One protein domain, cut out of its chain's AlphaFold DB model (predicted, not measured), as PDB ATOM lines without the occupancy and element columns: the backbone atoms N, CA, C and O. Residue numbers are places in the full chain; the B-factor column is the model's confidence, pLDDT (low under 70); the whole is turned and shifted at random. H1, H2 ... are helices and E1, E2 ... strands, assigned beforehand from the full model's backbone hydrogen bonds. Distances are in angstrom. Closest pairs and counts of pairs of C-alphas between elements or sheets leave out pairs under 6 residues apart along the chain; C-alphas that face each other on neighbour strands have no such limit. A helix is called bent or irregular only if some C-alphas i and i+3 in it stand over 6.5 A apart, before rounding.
ATOM      1  N   LEU A1190       9.564  12.700  40.321       84.38
ATOM      2  CA  LEU A1190      10.439  13.865  40.480       84.38
ATOM      3  C   LEU A1190       9.632  15.129  40.781       84.38
ATOM      4  O   LEU A1190      10.064  15.958  41.573       84.38
ATOM      5  N   ALA A1191       8.447  15.256  40.177       75.69
ATOM      6  CA  ALA A1191       7.548  16.377  40.401       75.69
ATOM      7  C   ALA A1191       6.075  15.955  40.272       75.69
ATOM      8  O   ALA A1191       5.693  15.243  39.339       75.69
ATOM      9  N   ASP A1192       5.235  16.420  41.200       73.44
ATOM     10  CA  ASP A1192       3.778  16.238  41.140       73.44
ATOM     11  C   ASP A1192       3.104  17.430  40.439       73.44
ATOM     12  O   ASP A1192       2.387  17.267  39.445       73.44
ATOM     13  N   VAL A1193       3.371  18.642  40.940       76.88
ATOM     14  CA  VAL A1193       2.809  19.913  40.443       76.88
ATOM     15  C   VAL A1193       3.742  20.577  39.426       76.88
ATOM     16  O   VAL A1193       3.282  20.999  38.365       76.88
ATOM     17  N   ASP A1194       5.035  20.623  39.746       83.50
ATOM     18  CA  ASP A1194       6.124  21.149  38.918       83.50
ATOM     19  C   ASP A1194       6.486  20.237  37.727       83.50
ATOM     20  O   ASP A1194       5.857  19.197  37.496       83.50
ATOM     21  N   PHE A1195       7.520  20.629  36.974       83.00
ATOM     22  CA  PHE A1195       8.146  19.808  35.940       83.00
ATOM     23  C   PHE A1195       9.678  19.934  35.928       83.00
ATOM     24  O   PHE A1195      10.249  20.963  36.288       83.00
ATOM     25  N   VAL A1196      10.350  18.875  35.481       82.94
ATOM     26  CA  VAL A1196      11.792  18.822  35.223       82.94
ATOM     27  C   VAL A1196      12.088  19.528  33.902       82.94
ATOM     28  O   VAL A1196      11.546  19.173  32.858       82.94
ATOM     29  N   VAL A1197      12.958  20.532  33.965       81.88
ATOM     30  CA  VAL A1197      13.344  21.429  32.864       81.88
ATOM     31  C   VAL A1197      14.510  20.848  32.065       81.88
ATOM     32  O   VAL A1197      14.564  20.987  30.847       81.88
ATOM     33  N   LYS A1198      15.452  20.206  32.760       80.06
ATOM     34  CA  LYS A1198      16.565  19.443  32.188       80.06
ATOM     35  C   LYS A1198      16.886  18.290  33.129       80.06
ATOM     36  O   LYS A1198      16.899  18.471  34.347       80.06
ATOM     37  N   ALA A1199      17.206  17.139  32.555       82.19
ATOM     38  CA  ALA A1199      17.862  16.053  33.260       82.19
ATOM     39  C   ALA A1199      19.147  15.657  32.516       82.19
ATOM     40  O   ALA A1199      19.173  15.639  31.287       82.19
ATOM     41  N   GLU A1200      20.208  15.355  33.253       76.81
ATOM     42  CA  GLU A1200      21.498  14.921  32.710       76.81
ATOM     43  C   GLU A1200      22.104  13.842  33.612       76.81
ATOM     44  O   GLU A1200      21.847  13.810  34.817       76.81
ATOM     45  N   ILE A1201      22.879  12.931  33.027       75.94
ATOM     46  CA  ILE A1201      23.595  11.900  33.778       75.94
ATOM     47  C   ILE A1201      25.058  12.304  33.880       75.94
ATOM     48  O   ILE A1201      25.721  12.497  32.865       75.94
ATOM     49  N   ILE A1202      25.543  12.422  35.113       71.00
ATOM     50  CA  ILE A1202      26.877  12.922  35.438       71.00
ATOM     51  C   ILE A1202      27.655  11.822  36.164       71.00
ATOM     52  O   ILE A1202      27.152  11.203  37.109       71.00
ATOM     53  N   SER A1203      28.889  11.585  35.716       65.38
ATOM     54  CA  SER A1203      29.852  10.748  36.432       65.38
ATOM     55  C   SER A1203      30.490  11.553  37.562       65.38
ATOM     56  O   SER A1203      30.988  12.656  37.349       65.38
ATOM     57  N   LEU A1204      30.473  11.002  38.770       60.38
ATOM     58  CA  LEU A1204      31.120  11.531  39.962       60.38
ATOM     59  C   LEU A1204      32.097  10.467  40.470       60.38
ATOM     60  O   LEU A1204      31.739   9.605  41.281       60.38
ATOM     61  N   LYS A1205      33.342  10.535  39.980       62.94
ATOM     62  CA  LYS A1205      34.407   9.546  40.235       62.94
ATOM     63  C   LYS A1205      33.943   8.136  39.830       62.94
ATOM     64  O   LYS A1205      33.533   7.928  38.696       62.94
ATOM     65  N   ASP A1206      33.948   7.183  40.759       56.62
ATOM     66  CA  ASP A1206      33.527   5.790  40.555       56.62
ATOM     67  C   ASP A1206      32.000   5.572  40.654       56.62
ATOM     68  O   ASP A1206      31.550   4.463  40.944       56.62
ATOM     69  N   SER A1207      31.185   6.619  40.492       61.88
ATOM     70  CA  SER A1207      29.730   6.540  40.659       61.88
ATOM     71  C   SER A1207      28.986   7.408  39.653       61.88
ATOM     72  O   SER A1207      29.438   8.493  39.309       61.88
ATOM     73  N   VAL A1208      27.820   6.951  39.198       71.38
ATOM     74  CA  VAL A1208      27.004   7.671  38.212       71.38
ATOM     75  C   VAL A1208      25.720   8.166  38.879       71.38
ATOM     76  O   VAL A1208      25.076   7.438  39.643       71.38
ATOM     77  N   CYS A1209      25.337   9.411  38.599       80.06
ATOM     78  CA  CYS A1209      24.134  10.032  39.144       80.06
ATOM     79  C   CYS A1209      23.290  10.698  38.051       80.06
ATOM     80  O   CYS A1209      23.797  11.135  37.023       80.06
ATOM     81  N   LEU A1210      21.984  10.768  38.290       82.75
ATOM     82  CA  LEU A1210      21.033  11.542  37.505       82.75
ATOM     83  C   LEU A1210      20.821  12.887  38.205       82.75
ATOM     84  O   LEU A1210      20.302  12.907  39.320       82.75
ATOM     85  N   VAL A1211      21.160  13.995  37.553       85.50
ATOM     86  CA  VAL A1211      20.875  15.352  38.039       85.50
ATOM     87  C   VAL A1211      19.677  15.915  37.279       85.50
ATOM     88  O   VAL A1211      19.609  15.830  36.055       85.50
ATOM     89  N   CYS A1212      18.707  16.464  38.008       87.19
ATOM     90  CA  CYS A1212      17.460  17.022  37.491       87.19
ATOM     91  C   CYS A1212      17.275  18.453  38.003       87.19
ATOM     92  O   CYS A1212      17.208  18.677  39.213       87.19
ATOM     93  N   TYR A1213      17.142  19.408  37.083       88.06
ATOM     94  CA  TYR A1213      16.768  20.788  37.391       88.06
ATOM     95  C   TYR A1213      15.263  20.980  37.173       88.06
ATOM     96  O   TYR A1213      14.748  20.672  36.096       88.06
ATOM     97  N   SER A1214      14.562  21.472  38.193       87.25
ATOM     98  CA  SER A1214      13.097  21.576  38.235       87.25
ATOM     99  C   SER A1214      12.597  23.018  38.095       87.25
ATOM    100  O   SER A1214      13.294  23.974  38.432       87.25
ATOM    101  N   SER A1215      11.362  23.197  37.614       84.88
ATOM    102  CA  SER A1215      10.741  24.506  37.336       84.88
ATOM    103  C   SER A1215      10.674  25.444  38.546       84.88
ATOM    104  O   SER A1215      10.765  26.665  38.397       84.88
ATOM    105  N   ASN A1216      10.555  24.859  39.737       84.12
ATOM    106  CA  ASN A1216      10.566  25.518  41.042       84.12
ATOM    107  C   ASN A1216      11.961  25.974  41.518       84.12
ATOM    108  O   ASN A1216      12.054  26.577  42.581       84.12
ATOM    109  N   GLY A1217      13.024  25.721  40.747       82.44
ATOM    110  CA  GLY A1217      14.400  26.099  41.078       82.44
ATOM    111  C   GLY A1217      15.230  24.993  41.731       82.44
ATOM    112  O   GLY A1217      16.437  25.156  41.849       82.44
ATOM    113  N   HIS A1218      14.654  23.853  42.116       83.69
ATOM    114  CA  HIS A1218      15.423  22.789  42.771       83.69
ATOM    115  C   HIS A1218      16.366  22.062  41.798       83.69
ATOM    116  O   HIS A1218      15.941  21.595  40.735       83.69
ATOM    117  N   ILE A1219      17.633  21.910  42.193       88.62
ATOM    118  CA  ILE A1219      18.593  20.981  41.583       88.62
ATOM    119  C   ILE A1219      18.638  19.730  42.462       88.62
ATOM    120  O   ILE A1219      19.112  19.767  43.595       88.62
ATOM    121  N   THR A1220      18.152  18.608  41.931       88.69
ATOM    122  CA  THR A1220      18.081  17.323  42.644       88.69
ATOM    123  C   THR A1220      18.974  16.283  41.978       88.69
ATOM    124  O   THR A1220      18.889  16.063  40.772       88.69
ATOM    125  N   ALA A1221      19.836  15.627  42.755       89.00
ATOM    126  CA  ALA A1221      20.723  14.566  42.290       89.00
ATOM    127  C   ALA A1221      20.294  13.213  42.867       89.00
ATOM    128  O   ALA A1221      20.093  13.083  44.074       89.00
ATOM    129  N   TYR A1222      20.210  12.188  42.021       86.44
ATOM    130  CA  TYR A1222      19.786  10.833  42.374       86.44
ATOM    131  C   TYR A1222      20.871   9.818  42.016       86.44
ATOM    132  O   TYR A1222      21.406   9.816  40.909       86.44
ATOM    133  N   SER A1223      21.178   8.915  42.943       86.00
ATOM    134  CA  SER A1223      22.113   7.808  42.707       86.00
ATOM    135  C   SER A1223      21.563   6.808  41.692       86.00
ATOM    136  O   SER A1223      20.403   6.400  41.782       86.00
ATOM    137  N   LEU A1224      22.403   6.339  40.771       78.56
ATOM    138  CA  LEU A1224      22.048   5.257  39.855       78.56
ATOM    139  C   LEU A1224      22.659   3.919  40.314       78.56
ATOM    140  O   LEU A1224      23.701   3.907  40.967       78.56
ATOM    141  N   PRO A1225      21.995   2.778  40.050       74.88
ATOM    142  CA  PRO A1225      20.678   2.648  39.415       74.88
ATOM    143  C   PRO A1225      19.495   2.978  40.348       74.88
ATOM    144  O   PRO A1225      18.364   3.027  39.887       74.88
ATOM    145  N   SER A1226      19.722   3.179  41.653       81.44
ATOM    146  CA  SER A1226      18.649   3.061  42.659       81.44
ATOM    147  C   SER A1226      17.599   4.182  42.707       81.44
ATOM    148  O   SER A1226      16.608   4.045  43.423       81.44
ATOM    149  N   LEU A1227      17.828   5.299  42.008       86.25
ATOM    150  CA  LEU A1227      17.073   6.557  42.093       86.25
ATOM    151  C   LEU A1227      16.876   7.095  43.525       86.25
ATOM    152  O   LEU A1227      15.974   7.890  43.777       86.25
ATOM    153  N   ARG A1228      17.735   6.715  44.480       87.19
ATOM    154  CA  ARG A1228      17.735   7.323  45.817       87.19
ATOM    155  C   ARG A1228      18.321   8.737  45.720       87.19
ATOM    156  O   ARG A1228      19.439   8.846  45.202       87.19
ATOM    157  N   PRO A1229      17.637   9.783  46.226       86.75
ATOM    158  CA  PRO A1229      18.185  11.134  46.259       86.75
ATOM    159  C   PRO A1229      19.482  11.180  47.076       86.75
ATOM    160  O   PRO A1229      19.624  10.492  48.090       86.75
ATOM    161  N   LEU A1230      20.429  11.976  46.589       84.62
ATOM    162  CA  LEU A1230      21.744  12.243  47.170       84.62
ATOM    163  C   LEU A1230      21.843  13.691  47.654       84.62
ATOM    164  O   LEU A1230      22.355  13.941  48.741       84.62
ATOM    165  N   ILE A1231      21.366  14.626  46.828       85.38
ATOM    166  CA  ILE A1231      21.396  16.072  47.057       85.38
ATOM    167  C   ILE A1231      20.063  16.645  46.567       85.38
ATOM    168  O   ILE A1231      19.566  16.240  45.517       85.38
ATOM    169  N   ASP A1232      19.519  17.593  47.318       88.38
ATOM    170  CA  ASP A1232      18.479  18.530  46.897       88.38
ATOM    171  C   ASP A1232      18.991  19.924  47.279       88.38
ATOM    172  O   ASP A1232      19.516  20.096  48.386       88.38
ATOM    173  N   TYR A1233      18.959  20.873  46.346       86.44
ATOM    174  CA  TYR A1233      19.530  22.203  46.526       86.44
ATOM    175  C   TYR A1233      18.682  23.280  45.844       86.44
ATOM    176  O   TYR A1233      18.467  23.253  44.628       86.44
ATOM    177  N   ASP A1234      18.262  24.264  46.636       79.81
ATOM    178  CA  ASP A1234      17.492  25.433  46.214       79.81
ATOM    179  C   ASP A1234      18.339  26.352  45.304       79.81
ATOM    180  O   ASP A1234      19.135  27.172  45.773       79.81
ATOM    181  N   PHE A1235      18.161  26.247  43.985       77.38
ATOM    182  CA  PHE A1235      18.656  27.226  43.013       77.38
ATOM    183  C   PHE A1235      17.535  28.211  42.617       77.38
ATOM    184  O   PHE A1235      16.396  28.126  43.078       77.38
ATOM    185  N   LEU A1236      17.855  29.220  41.803       69.12
ATOM    186  CA  LEU A1236      16.916  30.291  41.458       69.12
ATOM    187  C   LEU A1236      15.738  29.774  40.598       69.12
ATOM    188  O   LEU A1236      15.984  29.221  39.525       69.12
ATOM    189  N   PRO A1237      14.469  30.002  40.995       60.59
ATOM    190  CA  PRO A1237      13.297  29.545  40.245       60.59
ATOM    191  C   PRO A1237      13.139  30.262  38.898       60.59
ATOM    192  O   PRO A1237      13.406  31.459  38.764       60.59
ATOM    193  N   LEU A1238      12.605  29.552  37.897       56.16
ATOM    194  CA  LEU A1238      12.433  30.085  36.536       56.16
ATOM    195  C   LEU A1238      11.424  31.238  36.417       56.16
ATOM    196  O   LEU A1238      11.417  31.943  35.406       56.16
ATOM    197  N   THR A1239      10.578  31.453  37.428       50.44
ATOM    198  CA  THR A1239       9.489  32.446  37.410       50.44
ATOM    199  C   THR A1239       9.943  33.893  37.204       50.44
ATOM    200  O   THR A1239       9.112  34.729  36.858       50.44
ATOM    201  N   ASP A1240      11.228  34.197  37.400       38.47
ATOM    202  CA  ASP A1240      11.756  35.566  37.362       38.47
ATOM    203  C   ASP A1240      12.309  35.994  35.981       38.47
ATOM    204  O   ASP A1240      12.566  37.178  35.767       38.47
ATOM    205  N   GLN A1241      12.500  35.073  35.013       35.88
ATOM    206  CA  GLN A1241      13.083  35.414  33.698       35.88
ATOM    207  C   GLN A1241      12.468  34.693  32.488       35.88
ATOM    208  O   GLN A1241      12.869  33.598  32.095       35.88
ATOM    209  N   SER A1242      11.593  35.398  31.767       30.12
ATOM    210  CA  SER A1242      11.269  35.051  30.376       30.12
ATOM    211  C   SER A1242      12.467  35.302  29.439       30.12
ATOM    212  O   SER A1242      13.120  36.339  29.566       30.12
ATOM    213  N   LYS A1243      12.644  34.440  28.420       31.30
ATOM    214  CA  LYS A1243      13.595  34.522  27.275       31.30
ATOM    215  C   LYS A1243      15.016  33.931  27.426       31.30
ATOM    216  O   LYS A1243      15.768  34.023  26.460       31.30
ATOM    217  N   SER A1244      15.409  33.307  28.543       31.91
ATOM    218  CA  SER A1244      16.813  32.863  28.751       31.91
ATOM    219  C   SER A1244      17.047  31.373  29.059       31.91
ATOM    220  O   SER A1244      18.199  30.996  29.269       31.91
ATOM    221  N   ALA A1245      16.020  30.511  29.026       30.64
ATOM    222  CA  ALA A1245      16.107  29.107  29.467       30.64
ATOM    223  C   ALA A1245      17.296  28.310  28.880       30.64
ATOM    224  O   ALA A1245      18.035  27.681  29.629       30.64
ATOM    225  N   GLY A1246      17.544  28.399  27.567       32.53
ATOM    226  CA  GLY A1246      18.671  27.705  26.925       32.53
ATOM    227  C   GLY A1246      20.064  28.281  27.231       32.53
ATOM    228  O   GLY A1246      21.054  27.589  27.031       32.53
ATOM    229  N   ARG A1247      20.170  29.524  27.729       34.09
ATOM    230  CA  ARG A1247      21.470  30.182  27.983       34.09
ATOM    231  C   ARG A1247      22.054  29.878  29.364       34.09
ATOM    232  O   ARG A1247      23.269  29.882  29.493       34.09
ATOM    233  N   ARG A1248      21.215  29.609  30.372       33.56
ATOM    234  CA  ARG A1248      21.647  29.367  31.769       33.56
ATOM    235  C   ARG A1248      21.973  27.915  32.103       33.56
ATOM    236  O   ARG A1248      22.544  27.638  33.148       33.56
ATOM    237  N   LEU A1249      21.682  26.986  31.196       35.91
ATOM    238  CA  LEU A1249      22.171  25.606  31.300       35.91
ATOM    239  C   LEU A1249      23.702  25.510  31.146       35.91
ATOM    240  O   LEU A1249      24.259  24.440  31.354       35.91
ATOM    241  N   ALA A1250      24.362  26.627  30.809       32.94
ATOM    242  CA  ALA A1250      25.808  26.801  30.834       32.94
ATOM    243  C   ALA A1250      26.368  27.317  32.177       32.94
ATOM    244  O   ALA A1250      27.582  27.392  32.313       32.94
TER     245      ALA A1250
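This is residues 1190 to 1250 of the 1253 residues of the protein "Hypothetical protein" of Timema poppense (UniProt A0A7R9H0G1). The domain is a single, twisted sheet of four strands wound back and forth, with a loose tail that runs past one end of the sheet to a short helix, H1, away from it. No named helix covers either face of the sheet. The printed part has 61 residues with four named strands and then one named helix, in the order E1, E2, E3, E4, H1; the sheet runs E1, E2, E3, E4, antiparallel throughout, and the class is mostly strand. The whole is only just compact, close to loose, with a radius of gyration of the C-alphas of 12.3 A, and the C-alphas span 38 by 26 by 14 A.

E1, residues 1196 to 1204, is an edge strand and forms a hairpin with E2, residues 1207 to 1214, at 161 degrees between their directions. N 1200 and O 1211 are 2.9 A apart, and N 1211 and O 1200 are 2.8 A apart, both within hydrogen-bond range. E2 forms the next hairpin with E3, residues 1218 to 1223, at 156 degrees; N 1212 and O 1220 are within hydrogen-bond range at 2.8 A. E3 forms a hairpin with the other edge strand, E4, residues 1228 to 1234, at 162 degrees; N 1221 and O 1231 are within hydrogen-bond range at 2.8 A. The four strands make a meander, each strand the antiparallel neighbour of the one before. E1 and E4 are apart. From edge to edge the strands' lines turn by 61 degrees. H1, residues 1245 to 1248, is not on the sheet and is apart from E1, E2 and E3. H1 is too short for any pair of O i and N i+4 inside it, and its one pair of O i and N i+3 is not within hydrogen-bond range.

E1 begins at C-alpha 1196, at (11.792, 18.822, 35.223), and is 21.2 A long from first to last C-alpha. E2 measures 22.6 A, E3 16.4 A and E4 18.1 A, with C-alpha 1234 at (17.492, 25.433, 46.214). H1 ends at C-alpha 1248, at (21.647, 29.367, 31.769); it is neither bent nor irregular, but only just: C-alphas 1245 and 1248 are 6.0 A apart.

The two C-alphas farthest apart are those of Asp 1206 and Ser 1242, at 38.1 A. The printed part has no cut. The links between the strands are tight, the link from E4 to H1 has 10 residues and is short, and no link is long. The mean pLDDT of the printed part is 70.4; residues 1203 to 1207 and 1236 to 1250 are under 70, and the mean of H1 is 33.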